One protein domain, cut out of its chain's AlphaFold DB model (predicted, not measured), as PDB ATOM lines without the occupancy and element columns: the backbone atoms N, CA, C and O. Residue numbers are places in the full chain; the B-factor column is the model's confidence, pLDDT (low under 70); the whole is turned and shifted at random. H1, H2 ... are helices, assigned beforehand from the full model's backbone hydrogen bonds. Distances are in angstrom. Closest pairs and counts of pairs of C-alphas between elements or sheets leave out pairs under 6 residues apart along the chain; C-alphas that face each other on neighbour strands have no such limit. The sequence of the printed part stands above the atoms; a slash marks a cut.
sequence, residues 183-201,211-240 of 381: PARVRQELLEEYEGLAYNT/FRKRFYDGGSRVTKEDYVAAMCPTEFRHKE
ATOM      1  N   PRO A 183     -38.878  53.652 -17.777       97.12
ATOM      2  CA  PRO A 183     -40.140  54.156 -17.260       97.12
ATOM      3  C   PRO A 183     -40.992  53.026 -16.679       97.12
ATOM      4  O   PRO A 183     -41.127  51.966 -17.293       97.12
ATOM      5  N   ALA A 184     -41.622  53.277 -15.528       96.38
ATOM      6  CA  ALA A 184     -42.393  52.268 -14.795       96.38
ATOM      7  C   ALA A 184     -43.463  51.580 -15.659       96.38
ATOM      8  O   ALA A 184     -43.658  50.374 -15.551       96.38
ATOM      9  N   ARG A 185     -44.101  52.330 -16.567       96.56
ATOM     10  CA  ARG A 185     -45.071  51.790 -17.525       96.56
ATOM     11  C   ARG A 185     -44.458  50.720 -18.435       96.56
ATOM     12  O   ARG A 185     -45.003  49.633 -18.533       96.56
ATOM     13  N   VAL A 186     -43.320  51.018 -19.061       95.12
ATOM     14  CA  VAL A 186     -42.639  50.085 -19.974       95.12
ATOM     15  C   VAL A 186     -42.133  48.868 -19.202       95.12
ATOM     16  O   VAL A 186     -42.242  47.738 -19.663       95.12
ATOM     17  N   ARG A 187     -41.626  49.081 -17.982       94.62
ATOM     18  CA  ARG A 187     -41.220  47.989 -17.092       94.62
ATOM     19  C   ARG A 187     -42.391  47.057 -16.763       94.62
ATOM     20  O   ARG A 187     -42.212  45.847 -16.792       94.62
ATOM     21  N   GLN A 188     -43.567  47.610 -16.469       95.81
ATOM     22  CA  GLN A 188     -44.776  46.836 -16.185       95.81
ATOM     23  C   GLN A 188     -45.232  46.023 -17.406       95.81
ATOM     24  O   GLN A 188     -45.507  44.836 -17.265       95.81
ATOM     25  N   GLU A 189     -45.221  46.626 -18.599       95.31
ATOM     26  CA  GLU A 189     -45.535  45.938 -19.862       95.31
ATOM     27  C   GLU A 189     -44.603  44.721 -20.077       95.31
ATOM     28  O   GLU A 189     -45.074  43.620 -20.359       95.31
ATOM     29  N   LEU A 190     -43.294  44.861 -19.826       93.94
ATOM     30  CA  LEU A 190     -42.337  43.744 -19.907       93.94
ATOM     31  C   LEU A 190     -42.588  42.642 -18.863       93.94
ATOM     32  O   LEU A 190     -42.362  41.462 -19.142       93.94
ATOM     33  N   LEU A 191     -43.024  43.002 -17.654       93.56
ATOM     34  CA  LEU A 191     -43.346  42.026 -16.610       93.56
ATOM     35  C   LEU A 191     -44.600  41.217 -16.962       93.56
ATOM     36  O   LEU A 191     -44.608  40.000 -16.775       93.56
ATOM     37  N   GLU A 192     -45.623  41.867 -17.515       93.81
ATOM     38  CA  GLU A 192     -46.842  41.211 -18.002       93.81
ATOM     39  C   GLU A 192     -46.538  40.267 -19.175       93.81
ATOM     40  O   GLU A 192     -47.024  39.132 -19.202       93.81
ATOM     41  N   GLU A 193     -45.662  40.675 -20.100       90.69
ATOM     42  CA  GLU A 193     -45.166  39.797 -21.165       90.69
ATOM     43  C   GLU A 193     -44.450  38.559 -20.611       90.69
ATOM     44  O   GLU A 193     -44.700  37.441 -21.072       90.69
ATOM     45  N   TYR A 194     -43.572  38.733 -19.618       88.62
ATOM     46  CA  TYR A 194     -42.860  37.623 -18.983       88.62
ATOM     47  C   TYR A 194     -43.825  36.628 -18.322       88.62
ATOM     48  O   TYR A 194     -43.669  35.413 -18.471       88.62
ATOM     49  N   GLU A 195     -44.846  37.118 -17.617       88.75
ATOM     50  CA  GLU A 195     -45.867  36.272 -16.989       88.75
ATOM     51  C   GLU A 195     -46.711  35.525 -18.028       88.75
ATOM     52  O   GLU A 195     -46.948  34.321 -17.882       88.75
ATOM     53  N   GLY A 196     -47.081  36.195 -19.125       85.44
ATOM     54  CA  GLY A 196     -47.750  35.565 -20.261       85.44
ATOM     55  C   GLY A 196     -46.908  34.458 -20.903       85.44
ATOM     56  O   GLY A 196     -47.421  33.382 -21.218       85.44
ATOM     57  N   LEU A 197     -45.595  34.669 -21.050       80.38
ATOM     58  CA  LEU A 197     -44.669  33.647 -21.548       80.38
ATOM     59  C   LEU A 197     -44.552  32.461 -20.585       80.38
ATOM     60  O   LEU A 197     -44.592  31.313 -21.032       80.38
ATOM     61  N   ALA A 198     -44.448  32.708 -19.279       75.12
ATOM     62  CA  ALA A 198     -44.390  31.647 -18.276       75.12
ATOM     63  C   ALA A 198     -45.651  30.764 -18.305       75.12
ATOM     64  O   ALA A 198     -45.548  29.540 -18.209       75.12
ATOM     65  N   TYR A 199     -46.824  31.370 -18.514       69.12
ATOM     66  CA  TYR A 199     -48.093  30.654 -18.642       69.12
ATOM     67  C   TYR A 199     -48.174  29.826 -19.938       69.12
ATOM     68  O   TYR A 199     -48.551  28.657 -19.909       69.12
ATOM     69  N   ASN A 200     -47.740  30.388 -21.070       63.16
ATOM     70  CA  ASN A 200     -47.793  29.718 -22.376       63.16
ATOM     71  C   ASN A 200     -46.728  28.621 -22.552       63.16
ATOM     72  O   ASN A 200     -46.940  27.664 -23.292       63.16
ATOM     73  N   THR A 201     -45.593  28.709 -21.849       57.22
ATOM     74  CA  THR A 201     -44.529  27.685 -21.905       57.22
ATOM     75  C   THR A 201     -44.984  26.348 -21.295       57.22
ATOM     76  O   THR A 201     -44.479  25.294 -21.676       57.22
ATOM     77  N   PHE A 211     -32.317  34.806 -29.951       49.78
ATOM     78  CA  PHE A 211     -31.883  35.640 -28.829       49.78
ATOM     79  C   PHE A 211     -32.461  35.149 -27.494       49.78
ATOM     80  O   PHE A 211     -31.737  35.087 -26.506       49.78
ATOM     81  N   ARG A 212     -33.725  34.697 -27.481       52.72
ATOM     82  CA  ARG A 212     -34.384  34.124 -26.295       52.72
ATOM     83  C   ARG A 212     -33.821  32.748 -25.937       52.72
ATOM     84  O   ARG A 212     -33.638  32.461 -24.761       52.72
ATOM     85  N   LYS A 213     -33.450  31.925 -26.925       49.41
ATOM     86  CA  LYS A 213     -32.919  30.568 -26.687       49.41
ATOM     87  C   LYS A 213     -31.635  30.539 -25.834       49.41
ATOM     88  O   LYS A 213     -31.503  29.676 -24.973       49.41
ATOM     89  N   ARG A 214     -30.744  31.533 -25.977       51.84
ATOM     90  CA  ARG A 214     -29.499  31.628 -25.180       51.84
ATOM     91  C   ARG A 214     -29.727  31.803 -23.676       51.84
ATOM     92  O   ARG A 214     -28.861  31.410 -22.905       51.84
ATOM     93  N   PHE A 215     -30.863  32.362 -23.264       50.50
ATOM     94  CA  PHE A 215     -31.183  32.549 -21.846       50.50
ATOM     95  C   PHE A 215     -31.737  31.276 -21.185       50.50
ATOM     96  O   PHE A 215     -31.635  31.134 -19.972       50.50
ATOM     97  N   TYR A 216     -32.273  30.331 -21.967       51.94
ATOM     98  CA  TYR A 216     -32.914  29.114 -21.450       51.94
ATOM     99  C   TYR A 216     -32.070  27.833 -21.593       51.94
ATOM    100  O   TYR A 216     -32.391  26.831 -20.958       51.94
ATOM    101  N   ASP A 217     -30.975  27.845 -22.364       47.31
ATOM    102  CA  ASP A 217     -30.168  26.639 -22.645       47.31
ATOM    103  C   ASP A 217     -29.318  26.139 -21.441       47.31
ATOM    104  O   ASP A 217     -28.705  25.077 -21.521       47.31
ATOM    105  N   GLY A 218     -29.293  26.854 -20.304       51.69
ATOM    106  CA  GLY A 218     -28.449  26.528 -19.138       51.69
ATOM    107  C   GLY A 218     -29.132  25.838 -17.948       51.69
ATOM    108  O   GLY A 218     -28.501  25.679 -16.907       51.69
ATOM    109  N   GLY A 219     -30.422  25.490 -18.025       54.06
ATOM    110  CA  GLY A 219     -31.162  24.873 -16.906       54.06
ATOM    111  C   GLY A 219     -31.434  25.793 -15.700       54.06
ATOM    112  O   GLY A 219     -32.177  25.416 -14.795       54.06
ATOM    113  N   SER A 220     -30.891  27.014 -15.690       60.12
ATOM    114  CA  SER A 220     -31.217  28.053 -14.713       60.12
ATOM    115  C   SER A 220     -32.507  28.766 -15.126       60.12
ATOM    116  O   SER A 220     -32.665  29.163 -16.281       60.12
ATOM    117  N   ARG A 221     -33.461  28.904 -14.198       70.44
ATOM    118  CA  ARG A 221     -34.686  29.678 -14.436       70.44
ATOM    119  C   ARG A 221     -34.307  31.155 -14.563       70.44
ATOM    120  O   ARG A 221     -33.923  31.756 -13.567       70.44
ATOM    121  N   VAL A 222     -34.442  31.712 -15.767       77.38
ATOM    122  CA  VAL A 222     -34.367  33.162 -16.018       77.38
ATOM    123  C   VAL A 222     -35.292  33.863 -15.028       77.38
ATOM    124  O   VAL A 222     -36.462  33.493 -14.929       77.38
ATOM    125  N   THR A 223     -34.784  34.822 -14.259       84.62
ATOM    126  CA  THR A 223     -35.624  35.569 -13.316       84.62
ATOM    127  C   THR A 223     -36.397  36.680 -14.034       84.62
ATOM    128  O   THR A 223     -36.063  37.066 -15.155       84.62
ATOM    129  N   LYS A 224     -37.436  37.230 -13.384       89.25
ATOM    130  CA  LYS A 224     -38.155  38.412 -13.901       89.25
ATOM    131  C   LYS A 224     -37.188  39.569 -14.182       89.25
ATOM    132  O   LYS A 224     -37.301  40.224 -15.212       89.25
ATOM    133  N   GLU A 225     -36.224  39.783 -13.288       88.19
ATOM    134  CA  GLU A 225     -35.224  40.845 -13.428       88.19
ATOM    135  C   GLU A 225     -34.263  40.581 -14.587       88.19
ATOM    136  O   GLU A 225     -33.995  41.500 -15.355       88.19
ATOM    137  N   ASP A 226     -33.818  39.335 -14.783       84.81
ATOM    138  CA  ASP A 226     -32.969  38.977 -15.927       84.81
ATOM    139  C   ASP A 226     -33.688  39.227 -17.258       84.81
ATOM    140  O   ASP A 226     -33.086  39.731 -18.206       84.81
ATOM    141  N   TYR A 227     -34.990  38.918 -17.330       88.69
ATOM    142  CA  TYR A 227     -35.800  39.201 -18.515       88.69
ATOM    143  C   TYR A 227     -35.920  40.706 -18.769       88.69
ATOM    144  O   TYR A 227     -35.667  41.161 -19.883       88.69
ATOM    145  N   VAL A 228     -36.265  41.492 -17.743       91.62
ATOM    146  CA  VAL A 228     -36.379  42.952 -17.880       91.62
ATOM    147  C   VAL A 228     -35.031  43.568 -18.261       91.62
ATOM    148  O   VAL A 228     -34.994  44.435 -19.129       91.62
ATOM    149  N   ALA A 229     -33.921  43.109 -17.679       89.19
ATOM    150  CA  ALA A 229     -32.580  43.563 -18.037       89.19
ATOM    151  C   ALA A 229     -32.222  43.222 -19.494       89.19
ATOM    152  O   ALA A 229     -31.691  44.073 -20.205       89.19
ATOM    153  N   ALA A 230     -32.557  42.014 -19.958       87.19
ATOM    154  CA  ALA A 230     -32.291  41.566 -21.324       87.19
ATOM    155  C   ALA A 230     -33.155  42.272 -22.382       87.19
ATOM    156  O   ALA A 230     -32.694  42.487 -23.503       87.19
ATOM    157  N   MET A 231     -34.396  42.620 -22.035       91.81
ATOM    158  CA  MET A 231     -35.345  43.297 -22.927       91.81
ATOM    159  C   MET A 231     -35.305  44.828 -22.801       91.81
ATOM    160  O   MET A 231     -35.988  45.522 -23.553       91.81
ATOM    161  N   CYS A 232     -34.523  45.370 -21.861       91.56
ATOM    162  CA  CYS A 232     -34.381  46.807 -21.670       91.56
ATOM    163  C   CYS A 232     -33.766  47.451 -22.926       91.56
ATOM    164  O   CYS A 232     -32.684  47.033 -23.350       91.56
ATOM    165  N   PRO A 233     -34.395  48.493 -23.506       92.75
ATOM    166  CA  PRO A 233     -33.806  49.216 -24.623       92.75
ATOM    167  C   PRO A 233     -32.454  49.823 -24.243       92.75
ATOM    168  O   PRO A 233     -32.212  50.176 -23.083       92.75
ATOM    169  N   THR A 234     -31.572  49.970 -25.230       91.25
ATOM    170  CA  THR A 234     -30.177  50.370 -25.006       91.25
ATOM    171  C   THR A 234     -30.023  51.775 -24.439       91.25
ATOM    172  O   THR A 234     -29.003  52.074 -23.821       91.25
ATOM    173  N   GLU A 235     -31.026  52.631 -24.596       94.62
ATOM    174  CA  GLU A 235     -31.031  54.017 -24.129       94.62
ATOM    175  C   GLU A 235     -31.398  54.132 -22.643       94.62
ATOM    176  O   GLU A 235     -31.186  55.187 -22.049       94.62
ATOM    177  N   PHE A 236     -31.919  53.063 -22.034       95.38
ATOM    178  CA  PHE A 236     -32.380  53.045 -20.648       95.38
ATOM    179  C   PHE A 236     -31.528  52.123 -19.775       95.38
ATOM    180  O   PHE A 236     -30.833  51.221 -20.246       95.38
ATOM    181  N   ARG A 237     -31.614  52.338 -18.461       94.31
ATOM    182  CA  ARG A 237     -31.218  51.358 -17.447       94.31
ATOM    183  C   ARG A 237     -32.453  50.647 -16.929       94.31
ATOM    184  O   ARG A 237     -33.420  51.299 -16.558       94.31
ATOM    185  N   HIS A 238     -32.410  49.328 -16.829       91.56
ATOM    186  CA  HIS A 238     -33.553  48.549 -16.349       91.56
ATOM    187  C   HIS A 238     -33.974  48.899 -14.903       91.56
ATOM    188  O   HIS A 238     -35.164  48.822 -14.594       91.56
ATOM    189  N   LYS A 239     -33.040  49.324 -14.034       93.62
ATOM    190  CA  LYS A 239     -33.308  49.805 -12.666       93.62
ATOM    191  C   LYS A 239     -32.411  50.979 -12.268       93.62
ATOM    192  O   LYS A 239     -31.405  51.260 -12.923       93.62
ATOM    193  N   GLU A 240     -32.775  51.640 -11.173       93.38
ATOM    194  CA  GLU A 240     -31.906  52.601 -10.497       93.38
ATOM    195  C   GLU A 240     -30.742  51.853  -9.835       93.38
ATOM    196  O   GLU A 240     -30.952  50.967  -9.009       93.38
TER     197      GLU A 240
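What this domain is: This is residues 183 to 201 and 211 to 240 of the 381 residues of a protein of Symbiodinium sp. CCMP2592 (UniProt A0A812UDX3). One long, straight helix, H1, makes one side of the domain, and the short helix H3 crosses it nearly at a right angle, at 73 degrees, packing on its residues 187 to 194. The rest of the printed part, from residue 211 to residue 240, runs back along that same side of H1: first the small helix H2 and a loop, whose residues 216 to 222 stick out, then H3, then a tail without a named element that ends not far from where H1 begins. The printed part has 49 residues with three named helices, in the order H1, H2, H3, and no named strand; the class is all helix. It is only just compact, close to loose, with a radius of gyration of the C-alphas of 11.2 A, and it spans 30 by 20 by 16 A.

Where its parts are: The printed part begins at Pro 183. H1 follows, residues 184 to 201, from C-alpha 184 at (-42.393, 52.268, -14.795) to C-alpha 201 at (-44.529, 27.685, -21.905), a length of 25.7 A. After the cut comes H2, residues 211 to 216, which is 9.9 A long. H3 is residues 224 to 231, 10.6 A long, and ends with C-alpha 231 at (-35.345, 43.297, -22.927). Residues 232 to 240 hold no named element.

How they stand to each other: H1 and H3 touch, with 7 pairs of C-alphas within 8 A. The closest C-alphas of the two are those of Leu 190 and Val 228, 6.3 A apart. Their lines are about perpendicular, but only just, at 73 degrees, and their centres are 10.0 A apart. H1 touches H3 with residues 187 to 194 alone, and its residues 196 to 201 stand free. H2 touches no helix; H2 and H3 are near each other, with 7 pairs of C-alphas within 10 A. H1 and H2 are apart. In H1 and H3 every O i to N i+4 pair is within hydrogen-bond range. In H2 0 of 2 such pairs are within range, while 2 of 3 O i to N i+3 pairs are.

The domain as a whole: The two C-alphas farthest apart are those of Pro 183 and Gly 219, at 30.6 A, while the C-alphas of Pro 183 and Glu 240, the first and last printed, are 10.8 A apart. Residues 202 to 210 are not printed, and C-alphas 201 and 211 are 16.5 A apart across this cut, which lies in the link from H1 to H2. The link from H2 to H3, with 7 residues, is short. Without the stretches that stand free, the body is 36 residues and spans 26 by 21 by 13 A. The mean pLDDT of the printed part is 80.6; 13 residues are under 70, residues 199 to 201 and residues 211 to 220, and the mean pLDDT of H2 is 51.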